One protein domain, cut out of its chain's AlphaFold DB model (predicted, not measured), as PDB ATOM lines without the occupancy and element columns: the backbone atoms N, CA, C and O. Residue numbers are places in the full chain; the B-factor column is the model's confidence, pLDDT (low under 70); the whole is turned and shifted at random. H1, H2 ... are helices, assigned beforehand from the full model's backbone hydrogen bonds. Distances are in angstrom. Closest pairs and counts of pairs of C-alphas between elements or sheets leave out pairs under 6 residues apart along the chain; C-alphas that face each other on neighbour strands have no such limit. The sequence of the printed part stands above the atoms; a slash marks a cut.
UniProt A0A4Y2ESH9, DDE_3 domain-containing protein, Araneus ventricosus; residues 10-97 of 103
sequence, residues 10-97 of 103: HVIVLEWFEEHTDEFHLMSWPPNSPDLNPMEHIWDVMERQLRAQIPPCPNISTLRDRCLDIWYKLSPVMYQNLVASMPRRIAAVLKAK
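Overview. This is residues 10 to 97 of the 103 residues of the protein "DDE_3 domain-containing protein" of Araneus ventricosus (UniProt A0A4Y2ESH9). Helix H2 lies in the middle of an open, loosely joined set of helices: H3 meets its later part at a steep tilt, and H4 and H5 follow H3 in an arc that comes back near the first residue of H2. H1 sits far off from the other helices at the other end of a long link, of which residues 20 to 24, with Glu 19 of H1, stick out free. The printed part has 88 residues with five named helices, H1 to H5 in chain order, and no named strand; the class is all helix. The whole is loose, with a radius of gyration of the C-alphas of 17.3 A and spans of 45, 36 and 24 A.

Arrangement. H2, residues 38 to 51, touches H3, residues 60 to 73; the closest C-alphas are those of Met 46 and Ile 70, 6.4 A apart. They run opposite ways at a steep tilt of 60 degrees, and H2 touches H3 with residues 46 to 50 alone, while H3 touches H2 with residues 66 to 71 alone. H4, residues 76 to 84, is close to H2 but not clearly touching, with the C-alphas of Pro 38 and Leu 82 closest at 5.9 A; they run opposite ways at a steep tilt of 39 degrees. H5, residues 86 to 95, is also close to H2 but not clearly touching: the closest C-alphas, those of Pro 38 and Met 86, are 7.8 A apart, and the lines are only just about perpendicular, at 73 degrees. H4 and H5 meet only through their link, and H3 is apart from both H4 and H5. H1, residues 10 to 19, is apart from H2, H3, H4 and H5. In H1, H3, H4 and H5 every O i to N i+4 pair is within hydrogen-bond range; in H2 it is 9 of 10.

Along the chain. H2 runs 20.6 A from C-alpha 38 at (-15.076, 26.750, -0.259) to C-alpha 51, and H3 runs 20.0 A from Ile 60 to Lys 73. H4 is 12.5 A long, from Pro 76 to Ala 84. H5 is 14.1 A long and ends with C-alpha 95 at (-28.328, 16.202, -8.183). H1 is 14.4 A long and begins with C-alpha 10 at (-24.749, 47.860, -2.093).

Size, cuts and confidence. The two C-alphas farthest apart are those of Glu 19 and Pro 55, at 47.7 A. The printed part has no cut. The link from H1 to H2, 18 residues, is long; that from H2 to H3 is short, and those from H3 to H4 and from H4 to H5 are tight. The mean pLDDT of the printed part is 94.7, and no printed residue is under 70.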
ATOM      1  N   HIS A  10     -24.629  48.819  -0.997       86.75
ATOM      2  CA  HIS A  10     -24.749  47.860  -2.093       86.75
ATOM      3  C   HIS A  10     -24.500  48.500  -3.466       86.75
ATOM      4  O   HIS A  10     -23.785  47.929  -4.278       86.75
ATOM      5  N   VAL A  11     -25.081  49.678  -3.721       91.62
ATOM      6  CA  VAL A  11     -24.902  50.393  -4.994       91.62
ATOM      7  C   VAL A  11     -23.441  50.806  -5.166       91.62
ATOM      8  O   VAL A  11     -22.875  50.527  -6.211       91.62
ATOM      9  N   ILE A  12     -22.805  51.322  -4.109       94.94
ATOM     10  CA  ILE A  12     -21.381  51.707  -4.133       94.94
ATOM     11  C   ILE A  12     -20.486  50.512  -4.490       94.94
ATOM     12  O   ILE A  12     -19.565  50.635  -5.290       94.94
ATOM     13  N   VAL A  13     -20.743  49.344  -3.892       93.50
ATOM     14  CA  VAL A  13     -19.942  48.139  -4.152       93.50
ATOM     15  C   VAL A  13     -20.143  47.634  -5.582       93.50
ATOM     16  O   VAL A  13     -19.173  47.221  -6.210       93.50
ATOM     17  N   LEU A  14     -21.372  47.666  -6.108       92.12
ATOM     18  CA  LEU A  14     -21.631  47.251  -7.489       92.12
ATOM     19  C   LEU A  14     -21.023  48.214  -8.508       92.12
ATOM     20  O   LEU A  14     -20.371  47.741  -9.429       92.12
ATOM     21  N   GLU A  15     -21.170  49.527  -8.311       94.19
ATOM     22  CA  GLU A  15     -20.536  50.550  -9.154       94.19
ATOM     23  C   GLU A  15     -19.018  50.340  -9.204       94.19
ATOM     24  O   GLU A  15     -18.428  50.317 -10.280       94.19
ATOM     25  N   TRP A  16     -18.389  50.062  -8.055       94.94
ATOM     26  CA  TRP A  16     -16.961  49.754  -8.011       94.94
ATOM     27  C   TRP A  16     -16.603  48.514  -8.845       94.94
ATOM     28  O   TRP A  16     -15.624  48.539  -9.587       94.94
ATOM     29  N   PHE A  17     -17.389  47.433  -8.779       94.62
ATOM     30  CA  PHE A  17     -17.149  46.250  -9.619       94.62
ATOM     31  C   PHE A  17     -17.393  46.518 -11.111       94.62
ATOM     32  O   PHE A  17     -16.697  45.939 -11.941       94.62
ATOM     33  N   GLU A  18     -18.349  47.380 -11.461       92.88
ATOM     34  CA  GLU A  18     -18.599  47.802 -12.845       92.88
ATOM     35  C   GLU A  18     -17.429  48.621 -13.409       92.88
ATOM     36  O   GLU A  18     -17.049  48.445 -14.568       92.88
ATOM     37  N   GLU A  19     -16.799  49.460 -12.586       95.81
ATOM     38  CA  GLU A  19     -15.597  50.212 -12.960       95.81
ATOM     39  C   GLU A  19     -14.356  49.319 -13.156       95.81
ATOM     40  O   GLU A  19     -13.461  49.705 -13.902       95.81
ATOM     41  N   HIS A  20     -14.313  48.125 -12.547       95.69
ATOM     42  CA  HIS A  20     -13.151  47.214 -12.546       95.69
ATOM     43  C   HIS A  20     -13.447  45.861 -13.222       95.69
ATOM     44  O   HIS A  20     -12.949  44.809 -12.805       95.69
ATOM     45  N   THR A  21     -14.291  45.857 -14.262       93.56
ATOM     46  CA  THR A  21     -14.682  44.619 -14.973       93.56
ATOM     47  C   THR A  21     -13.535  43.915 -15.707       93.56
ATOM     48  O   THR A  21     -13.643  42.725 -16.010       93.56
ATOM     49  N   ASP A  22     -12.441  44.617 -15.997       95.25
ATOM     50  CA  ASP A  22     -11.221  44.067 -16.590       95.25
ATOM     51  C   ASP A  22     -10.344  43.318 -15.572       95.25
ATOM     52  O   ASP A  22      -9.590  42.421 -15.956       95.25
ATOM     53  N   GLU A  23     -10.489  43.620 -14.280       95.81
ATOM     54  CA  GLU A  23      -9.763  42.966 -13.186       95.81
ATOM     55  C   GLU A  23     -10.586  41.867 -12.497       95.81
ATOM     56  O   GLU A  23     -10.049  40.815 -12.130       95.81
ATOM     57  N   PHE A  24     -11.893  42.087 -12.323       94.38
ATOM     58  CA  PHE A  24     -12.760  41.209 -11.540       94.38
ATOM     59  C   PHE A  24     -13.995  40.767 -12.319       94.38
ATOM     60  O   PHE A  24     -14.794  41.569 -12.794       94.38
ATOM     61  N   HIS A  25     -14.217  39.453 -12.352       93.00
ATOM     62  CA  HIS A  25     -15.460  38.880 -12.854       93.00
ATOM     63  C   HIS A  25     -16.393  38.520 -11.694       93.00
ATOM     64  O   HIS A  25     -16.169  37.535 -10.980       93.00
ATOM     65  N   LEU A  26     -17.458  39.303 -11.513       91.00
ATOM     66  CA  LEU A  26     -18.478  39.019 -10.511       91.00
ATOM     67  C   LEU A  26     -19.332  37.816 -10.944       91.00
ATOM     68  O   LEU A  26     -20.049  37.863 -11.942       91.00
ATOM     69  N   MET A  27     -19.270  36.732 -10.172       90.19
ATOM     70  CA  MET A  27     -20.068  35.532 -10.428       90.19
ATOM     71  C   MET A  27     -21.496  35.685  -9.896       90.19
ATOM     72  O   MET A  27     -21.709  36.200  -8.798       90.19
ATOM     73  N   SER A  28     -22.475  35.144 -10.626       89.75
ATOM     74  CA  SER A  28     -23.827  34.970 -10.089       89.75
ATOM     75  C   SER A  28     -23.804  33.916  -8.980       89.75
ATOM     76  O   SER A  28     -23.412  32.772  -9.217       89.75
ATOM     77  N   TRP A  29     -24.203  34.308  -7.769       90.81
ATOM     78  CA  TRP A  29     -24.200  33.428  -6.605       90.81
ATOM     79  C   TRP A  29     -25.626  33.076  -6.165       90.81
ATOM     80  O   TRP A  29     -26.432  33.984  -5.937       90.81
ATOM     81  N   PRO A  30     -25.967  31.785  -6.015       92.19
ATOM     82  CA  PRO A  30     -27.281  31.390  -5.527       92.19
ATOM     83  C   PRO A  30     -27.451  31.734  -4.034       92.19
ATOM     84  O   PRO A  30     -26.521  31.564  -3.239       92.19
ATOM     85  N   PRO A  31     -28.642  32.195  -3.609       91.94
ATOM     86  CA  PRO A  31     -28.898  32.484  -2.201       91.94
ATOM     87  C   PRO A  31     -28.777  31.214  -1.345       91.94
ATOM     88  O   PRO A  31     -29.040  30.107  -1.814       91.94
ATOM     89  N   ASN A  32     -28.403  31.377  -0.071       91.62
ATOM     90  CA  ASN A  32     -28.350  30.300   0.931       91.62
ATOM     91  C   ASN A  32     -27.543  29.053   0.513       91.62
ATOM     92  O   ASN A  32     -27.910  27.941   0.879       91.62
ATOM     93  N   SER A  33     -26.454  29.229  -0.241       93.25
ATOM     94  CA  SER A  33     -25.608  28.123  -0.726       93.25
ATOM     95  C   SER A  33     -24.203  28.140  -0.097       93.25
ATOM     96  O   SER A  33     -23.217  28.369  -0.804       93.25
ATOM     97  N   PRO A  34     -24.076  27.950   1.234       93.56
ATOM     98  CA  PRO A  34     -22.768  27.873   1.892       93.56
ATOM     99  C   PRO A  34     -21.973  26.641   1.438       93.56
ATOM    100  O   PRO A  34     -20.749  26.674   1.391       93.56
ATOM    101  N   ASP A  35     -22.661  25.584   1.012       93.38
ATOM    102  CA  ASP A  35     -22.072  24.347   0.502       93.38
ATOM    103  C   ASP A  35     -21.288  24.544  -0.809       93.38
ATOM    104  O   ASP A  35     -20.356  23.789  -1.121       93.38
ATOM    105  N   LEU A  36     -21.609  25.603  -1.556       94.75
ATOM    106  CA  LEU A  36     -20.843  26.045  -2.716       94.75
ATOM    107  C   LEU A  36     -19.667  26.953  -2.358       94.75
ATOM    108  O   LEU A  36     -18.783  27.094  -3.193       94.75
ATOM    109  N   ASN A  37     -19.606  27.530  -1.155       94.62
ATOM    110  CA  ASN A  37     -18.533  28.431  -0.740       94.62
ATOM    111  C   ASN A  37     -17.355  27.646  -0.123       94.62
ATOM    112  O   ASN A  37     -17.441  27.196   1.020       94.62
ATOM    113  N   PRO A  38     -16.201  27.505  -0.806       92.50
ATOM    114  CA  PRO A  38     -15.076  26.750  -0.259       92.50
ATOM    115  C   PRO A  38     -14.457  27.389   0.989       92.50
ATOM    116  O   PRO A  38     -13.777  26.689   1.741       92.50
ATOM    117  N   MET A  39     -14.698  28.686   1.223       93.62
ATOM    118  CA  MET A  39     -14.209  29.392   2.409       93.62
ATOM    119  C   MET A  39     -14.812  28.850   3.704       93.62
ATOM    120  O   MET A  39     -14.109  28.823   4.708       93.62
ATOM    121  N   GLU A  40     -16.047  28.337   3.680       95.19
ATOM    122  CA  GLU A  40     -16.675  27.730   4.865       95.19
ATOM    123  C   GLU A  40     -15.836  26.566   5.406       95.19
ATOM    124  O   GLU A  40     -15.649  26.418   6.612       95.19
ATOM    125  N   HIS A  41     -15.237  25.776   4.507       94.56
ATOM    126  CA  HIS A  41     -14.356  24.678   4.898       94.56
ATOM    127  C   HIS A  41     -13.072  25.190   5.561       94.56
ATOM    128  O   HIS A  41     -12.569  24.579   6.501       94.56
ATOM    129  N   ILE A  42     -12.523  26.304   5.075       95.44
ATOM    130  CA  ILE A  42     -11.318  26.900   5.659       95.44
ATOM    131  C   ILE A  42     -11.627  27.390   7.073       95.44
ATOM    132  O   ILE A  42     -10.855  27.110   7.990       95.44
ATOM    133  N   TRP A  43     -12.776  28.040   7.271       95.88
ATOM    134  CA  TRP A  43     -13.212  28.485   8.593       95.88
ATOM    135  C   TRP A  43     -13.429  27.327   9.565       95.88
ATOM    136  O   TRP A  43     -12.916  27.394  10.680       95.88
ATOM    137  N   ASP A  44     -14.063  26.233   9.137       95.50
ATOM    138  CA  ASP A  44     -14.212  25.021   9.956       95.50
ATOM    139  C   ASP A  44     -12.849  24.418  10.352       95.50
ATOM    140  O   ASP A  44     -12.618  24.092  11.519       95.50
ATOM    141  N   VAL A  45     -11.891  24.337   9.419       95.56
ATOM    142  CA  VAL A  45     -10.527  23.864   9.724       95.56
ATOM    143  C   VAL A  45      -9.839  24.771  10.744       95.56
ATOM    144  O   VAL A  45      -9.228  24.275  11.695       95.56
ATOM    145  N   MET A  46      -9.932  26.090  10.569       96.88
ATOM    146  CA  MET A  46      -9.321  27.045  11.490       96.88
ATOM    147  C   MET A  46      -9.946  26.982  12.878       96.88
ATOM    148  O   MET A  46      -9.225  26.962  13.874       96.88
ATOM    149  N   GLU A  47     -11.272  26.907  12.951       95.94
ATOM    150  CA  GLU A  47     -12.008  26.819  14.205       95.94
ATOM    151  C   GLU A  47     -11.632  25.551  14.978       95.94
ATOM    152  O   GLU A  47     -11.355  25.616  16.177       95.94
ATOM    153  N   ARG A  48     -11.547  24.398  14.301       96.50
ATOM    154  CA  ARG A  48     -11.113  23.136  14.923       96.50
ATOM    155  C   ARG A  48      -9.700  23.231  15.485       96.50
ATOM    156  O   ARG A  48      -9.469  22.805  16.616       96.50
ATOM    157  N   GLN A  49      -8.766  23.803  14.722       96.06
ATOM    158  CA  GLN A  49      -7.391  23.991  15.187       96.06
ATOM    159  C   GLN A  49      -7.329  24.932  16.387       96.06
ATOM    160  O   GLN A  49      -6.646  24.633  17.361       96.06
ATOM    161  N   LEU A  50      -8.077  26.035  16.349       96.06
ATOM    162  CA  LEU A  50      -8.149  26.991  17.444       96.06
ATOM    163  C   LEU A  50      -8.724  26.355  18.720       96.06
ATOM    164  O   LEU A  50      -8.160  26.534  19.797       96.06
ATOM    165  N   ARG A  51      -9.812  25.582  18.603       94.50
ATOM    166  CA  ARG A  51     -10.450  24.877  19.729       94.50
ATOM    167  C   ARG A  51      -9.557  23.803  20.348       94.50
ATOM    168  O   ARG A  51      -9.698  23.522  21.534       94.50
ATOM    169  N   ALA A  52      -8.650  23.216  19.569       95.06
ATOM    170  CA  ALA A  52      -7.697  22.222  20.057       95.06
ATOM    171  C   ALA A  52      -6.528  22.830  20.858       95.06
ATOM    172  O   ALA A  52      -5.799  22.092  21.521       95.06
ATOM    173  N   GLN A  53      -6.320  24.151  20.811       92.75
ATOM    174  CA  GLN A  53      -5.223  24.799  21.533       92.75
ATOM    175  C   GLN A  53      -5.507  24.909  23.034       92.75
ATOM    176  O   GLN A  53      -6.578  25.342  23.460       92.75
ATOM    177  N   ILE A  54      -4.494  24.588  23.844       91.00
ATOM    178  CA  ILE A  54      -4.546  24.643  25.307       91.00
ATOM    179  C   ILE A  54      -3.389  25.526  25.813       91.00
ATOM    180  O   ILE A  54      -2.252  25.320  25.386       91.00
ATOM    181  N   PRO A  55      -3.638  26.490  26.719       90.06
ATOM    182  CA  PRO A  55      -4.947  26.880  27.249       90.06
ATOM    183  C   PRO A  55      -5.801  27.638  26.207       90.06
ATOM    184  O   PRO A  55      -5.247  28.159  25.226       90.06
ATOM    185  N   PRO A  56      -7.130  27.737  26.419       90.31
ATOM    186  CA  PRO A  56      -8.010  28.567  25.597       90.31
ATOM    187  C   PRO A  56      -7.533  30.021  25.512       90.31
ATOM    188  O   PRO A  56      -6.836  30.513  26.402       90.31
ATOM    189  N   CYS A  57      -7.919  30.720  24.444       91.88
ATOM    190  CA  CYS A  57      -7.558  32.123  24.243       91.88
ATOM    191  C   CYS A  57      -8.156  32.995  25.364       91.88
ATOM    192  O   CYS A  57      -9.380  33.039  25.490       91.88
ATOM    193  N   PRO A  58      -7.343  33.722  26.152       92.75
ATOM    194  CA  PRO A  58      -7.843  34.499  27.287       92.75
ATOM    195  C   PRO A  58      -8.464  35.844  26.882       92.75
ATOM    196  O   PRO A  58      -9.182  36.450  27.670       92.75
ATOM    197  N   ASN A  59      -8.157  36.350  25.683       95.81
ATOM    198  CA  ASN A  59      -8.640  37.637  25.189       95.81
ATOM    199  C   ASN A  59      -8.629  37.699  23.650       95.81
ATOM    200  O   ASN A  59      -8.080  36.823  22.974       95.81
ATOM    201  N   ILE A  60      -9.220  38.767  23.110       96.69
ATOM    202  CA  ILE A  60      -9.354  38.991  21.664       96.69
ATOM    203  C   ILE A  60      -7.993  39.156  20.965       96.69
ATOM    204  O   ILE A  60      -7.851  38.703  19.834       96.69
ATOM    205  N   SER A  61      -6.979  39.745  21.614       97.06
ATOM    206  CA  SER A  61      -5.649  39.887  20.996       97.06
ATOM    207  C   SER A  61      -5.017  38.520  20.762       97.06
ATOM    208  O   SER A  61      -4.639  38.199  19.643       97.06
ATOM    209  N   THR A  62      -4.991  37.668  21.790       95.62
ATOM    210  CA  THR A  62      -4.446  36.312  21.666       95.62
ATOM    211  C   THR A  62      -5.240  35.470  20.670       95.62
ATOM    212  O   THR A  62      -4.660  34.662  19.948       95.62
ATOM    213  N   LEU A  63      -6.562  35.663  20.603       96.38
ATOM    214  CA  LEU A  63      -7.403  35.030  19.591       96.38
ATOM    215  C   LEU A  63      -6.989  35.452  18.174       96.38
ATOM    216  O   LEU A  63      -6.789  34.587  17.326       96.38
ATOM    217  N   ARG A  64      -6.816  36.756  17.929       96.75
ATOM    218  CA  ARG A  64      -6.364  37.287  16.636       96.75
ATOM    219  C   ARG A  64      -5.021  36.685  16.230       96.75
ATOM    220  O   ARG A  64      -4.901  36.194  15.111       96.75
ATOM    221  N   ASP A  65      -4.046  36.689  17.136       96.31
ATOM    222  CA  ASP A  65      -2.693  36.203  16.853       96.31
ATOM    223  C   ASP A  65      -2.699  34.707  16.510       96.31
ATOM    224  O   ASP A  65      -2.064  34.284  15.546       96.31
ATOM    225  N   ARG A  66      -3.489  33.908  17.238       96.19
ATOM    226  CA  ARG A  66      -3.657  32.473  16.962       96.19
ATOM    227  C   ARG A  66      -4.383  32.212  15.646       96.19
ATOM    228  O   ARG A  66      -3.980  31.312  14.917       96.19
ATOM    229  N   CYS A  67      -5.419  32.985  15.315       96.75
ATOM    230  CA  CYS A  67      -6.094  32.872  14.020       96.75
ATOM    231  C   CYS A  67      -5.134  33.165  12.860       96.75
ATOM    232  O   CYS A  67      -5.137  32.431  11.875       96.75
ATOM    233  N   LEU A  68      -4.292  34.198  12.989       97.00
ATOM    234  CA  LEU A  68      -3.272  34.523  11.991       97.00
ATOM    235  C   LEU A  68      -2.225  33.409  11.873       97.00
ATOM    236  O   LEU A  68      -1.929  32.972  10.767       97.00
ATOM    237  N   ASP A  69      -1.708  32.910  12.995       96.94
ATOM    238  CA  ASP A  69      -0.738  31.811  13.007       96.94
ATOM    239  C   ASP A  69      -1.293  30.542  12.339       96.94
ATOM    240  O   ASP A  69      -0.624  29.940  11.498       96.94
ATOM    241  N   ILE A  70      -2.542  30.171  12.642       96.69
ATOM    242  CA  ILE A  70      -3.227  29.057  11.975       96.69
ATOM    243  C   ILE A  70      -3.341  29.334  10.473       96.69
ATOM    244  O   ILE A  70      -2.955  28.481   9.678       96.69
ATOM    245  N   TRP A  71      -3.835  30.515  10.084       96.06
ATOM    246  CA  TRP A  71      -4.016  30.897   8.680       96.06
ATOM    247  C   TRP A  71      -2.719  30.770   7.873       96.06
ATOM    248  O   TRP A  71      -2.714  30.157   6.808       96.06
ATOM    249  N   TYR A  72      -1.603  31.281   8.399       96.06
ATOM    250  CA  TYR A  72      -0.304  31.215   7.723       96.06
ATOM    251  C   TYR A  72       0.285  29.801   7.651       96.06
ATOM    252  O   TYR A  72       1.129  29.536   6.796       96.06
ATOM    253  N   LYS A  73      -0.158  28.881   8.515       96.06
ATOM    254  CA  LYS A  73       0.256  27.468   8.503       96.06
ATOM    255  C   LYS A  73      -0.598  26.591   7.590       96.06
ATOM    256  O   LYS A  73      -0.226  25.443   7.337       96.06
ATOM    257  N   LEU A  74      -1.732  27.090   7.100       94.81
ATOM    258  CA  LEU A  74      -2.574  26.337   6.178       94.81
ATOM    259  C   LEU A  74      -1.821  26.054   4.874       94.81
ATOM    260  O   LEU A  74      -1.246  26.941   4.245       94.81
ATOM    261  N   SER A  75      -1.841  24.790   4.457       94.25
ATOM    262  CA  SER A  75      -1.110  24.350   3.270       94.25
ATOM    263  C   SER A  75      -1.718  24.933   1.987       94.25
ATOM    264  O   SER A  75      -2.929  24.800   1.788       94.25
ATOM    265  N   PRO A  76      -0.895  25.444   1.048       94.12
ATOM    266  CA  PRO A  76      -1.340  25.818  -0.295       94.12
ATOM    267  C   PRO A  76      -2.148  24.727  -1.014       94.12
ATOM    268  O   PRO A  76      -3.115  25.015  -1.719       94.12
ATOM    269  N   VAL A  77      -1.790  23.460  -0.780       96.12
ATOM    270  CA  VAL A  77      -2.463  22.287  -1.358       96.12
ATOM    271  C   VAL A  77      -3.916  22.183  -0.887       96.12
ATOM    272  O   VAL A  77      -4.780  21.738  -1.639       96.12
ATOM    273  N   MET A  78      -4.223  22.628   0.335       94.44
ATOM    274  CA  MET A  78      -5.593  22.634   0.844       94.44
ATOM    275  C   MET A  78      -6.481  23.565   0.014       94.44
ATOM    276  O   MET A  78      -7.551  23.148  -0.426       94.44
ATOM    277  N   TYR A  79      -6.016  24.786  -0.267       93.88
ATOM    278  CA  TYR A  79      -6.753  25.743  -1.097       93.88
ATOM    279  C   TYR A  79      -6.962  25.207  -2.517       93.88
ATOM    280  O   TYR A  79      -8.073  25.255  -3.041       93.88
ATOM    281  N   GLN A  80      -5.922  24.613  -3.111       96.25
ATOM    282  CA  GLN A  80      -6.007  24.005  -4.442       96.25
ATOM    283  C   GLN A  80      -7.040  22.873  -4.489       96.25
ATOM    284  O   GLN A  80      -7.870  22.834  -5.396       96.25
ATOM    285  N   ASN A  81      -7.053  21.992  -3.487       96.12
ATOM    286  CA  ASN A  81      -8.024  20.902  -3.397       96.12
ATOM    287  C   ASN A  81      -9.460  21.408  -3.220       96.12
ATOM    288  O   ASN A  81     -10.399  20.817  -3.760       96.12
ATOM    289  N   LEU A  82      -9.647  22.500  -2.477       95.94
ATOM    290  CA  LEU A  82     -10.950  23.126  -2.291       95.94
ATOM    291  C   LEU A  82     -11.479  23.717  -3.600       95.94
ATOM    292  O   LEU A  82     -12.617  23.423  -3.970       95.94
ATOM    293  N   VAL A  83     -10.645  24.439  -4.349       95.38
ATOM    294  CA  VAL A  83     -11.003  24.948  -5.683       95.38
ATOM    295  C   VAL A  83     -11.287  23.794  -6.647       95.38
ATOM    296  O   VAL A  83     -12.346  23.756  -7.273       95.38
ATOM    297  N   ALA A  84     -10.416  22.783  -6.695       97.12
ATOM    298  CA  ALA A  84     -10.601  21.595  -7.531       97.12
ATOM    299  C   ALA A  84     -11.867  20.794  -7.167       97.12
ATOM    300  O   ALA A  84     -12.382  20.025  -7.978       97.12
ATOM    301  N   SER A  85     -12.407  20.974  -5.955       96.69
ATOM    302  CA  SER A  85     -13.647  20.327  -5.528       96.69
ATOM    303  C   SER A  85     -14.918  20.958  -6.103       96.69
ATOM    304  O   SER A  85     -15.959  20.297  -6.083       96.69
ATOM    305  N   MET A  86     -14.853  22.186  -6.627       96.44
ATOM    306  CA  MET A  86     -16.027  22.955  -7.056       96.44
ATOM    307  C   MET A  86     -16.914  22.243  -8.083       96.44
ATOM    308  O   MET A  86     -18.120  22.168  -7.838       96.44
ATOM    309  N   PRO A  87     -16.387  21.615  -9.155       97.19
ATOM    310  CA  PRO A  87     -17.229  20.880 -10.102       97.19
ATOM    311  C   PRO A  87     -18.064  19.779  -9.433       97.19
ATOM    312  O   PRO A  87     -19.228  19.567  -9.765       97.19
ATOM    313  N   ARG A  88     -17.494  19.106  -8.427       97.69
ATOM    314  CA  ARG A  88     -18.175  18.056  -7.662       97.69
ATOM    315  C   ARG A  88     -19.231  18.625  -6.706       97.69
ATOM    316  O   ARG A  88     -20.271  17.991  -6.541       97.69
ATOM    317  N   ARG A  89     -18.985  19.789  -6.091       97.00
ATOM    318  CA  ARG A  89     -19.968  20.499  -5.245       97.00
ATOM    319  C   ARG A  89     -21.177  20.933  -6.076       97.00
ATOM    320  O   ARG A  89     -22.304  20.591  -5.737       97.00
ATOM    321  N   ILE A  90     -20.929  21.552  -7.232       95.81
ATOM    322  CA  ILE A  90     -21.971  21.959  -8.186       95.81
ATOM    323  C   ILE A  90     -22.782  20.744  -8.651       95.81
ATOM    324  O   ILE A  90     -24.010  20.762  -8.597       95.81
ATOM    325  N   ALA A  91     -22.119  19.648  -9.036       97.19
ATOM    326  CA  ALA A  91     -22.808  18.420  -9.425       97.19
ATOM    327  C   ALA A  91     -23.694  17.853  -8.299       97.19
ATOM    328  O   ALA A  91     -24.772  17.321  -8.572       97.19
ATOM    329  N   ALA A  92     -23.273  17.976  -7.035       97.31
ATOM    330  CA  ALA A  92     -24.077  17.562  -5.891       97.31
ATOM    331  C   ALA A  92     -25.331  18.435  -5.722       97.31
ATOM    332  O   ALA A  92     -26.411  17.875  -5.535       97.31
ATOM    333  N   VAL A  93     -25.214  19.759  -5.866       96.31
ATOM    334  CA  VAL A  93     -26.358  20.689  -5.807       96.31
ATOM    335  C   VAL A  93     -27.341  20.412  -6.943       96.31
ATOM    336  O   VAL A  93     -28.546  20.311  -6.715       96.31
ATOM    337  N   LEU A  94     -26.840  20.196  -8.162       96.12
ATOM    338  CA  LEU A  94     -27.673  19.832  -9.312       96.12
ATOM    339  C   LEU A  94     -28.410  18.507  -9.077       96.12
ATOM    340  O   LEU A  94     -29.616  18.419  -9.304       96.12
ATOM    341  N   LYS A  95     -27.717  17.488  -8.551       97.56
ATOM    342  CA  LYS A  95     -28.328  16.202  -8.183       97.56
ATOM    343  C   LYS A  95     -29.386  16.359  -7.085       97.56
ATOM    344  O   LYS A  95     -30.406  15.675  -7.127       97.56
ATOM    345  N   ALA A  96     -29.156  17.262  -6.135       96.75
ATOM    346  CA  ALA A  96     -30.097  17.618  -5.077       96.75
ATOM    347  C   ALA A  96     -31.207  18.579  -5.544       96.75
ATOM    348  O   ALA A  96     -32.042  18.972  -4.734       96.75
ATOM    349  N   LYS A  97     -31.242  18.954  -6.834       95.88
ATOM    350  CA  LYS A  97     -32.197  19.913  -7.415       95.88
ATOM    351  C   LYS A  97     -32.209  21.263  -6.684       95.88
ATOM    352  O   LYS A  97     -33.270  21.827  -6.440       95.88
TER     353      LYS A  97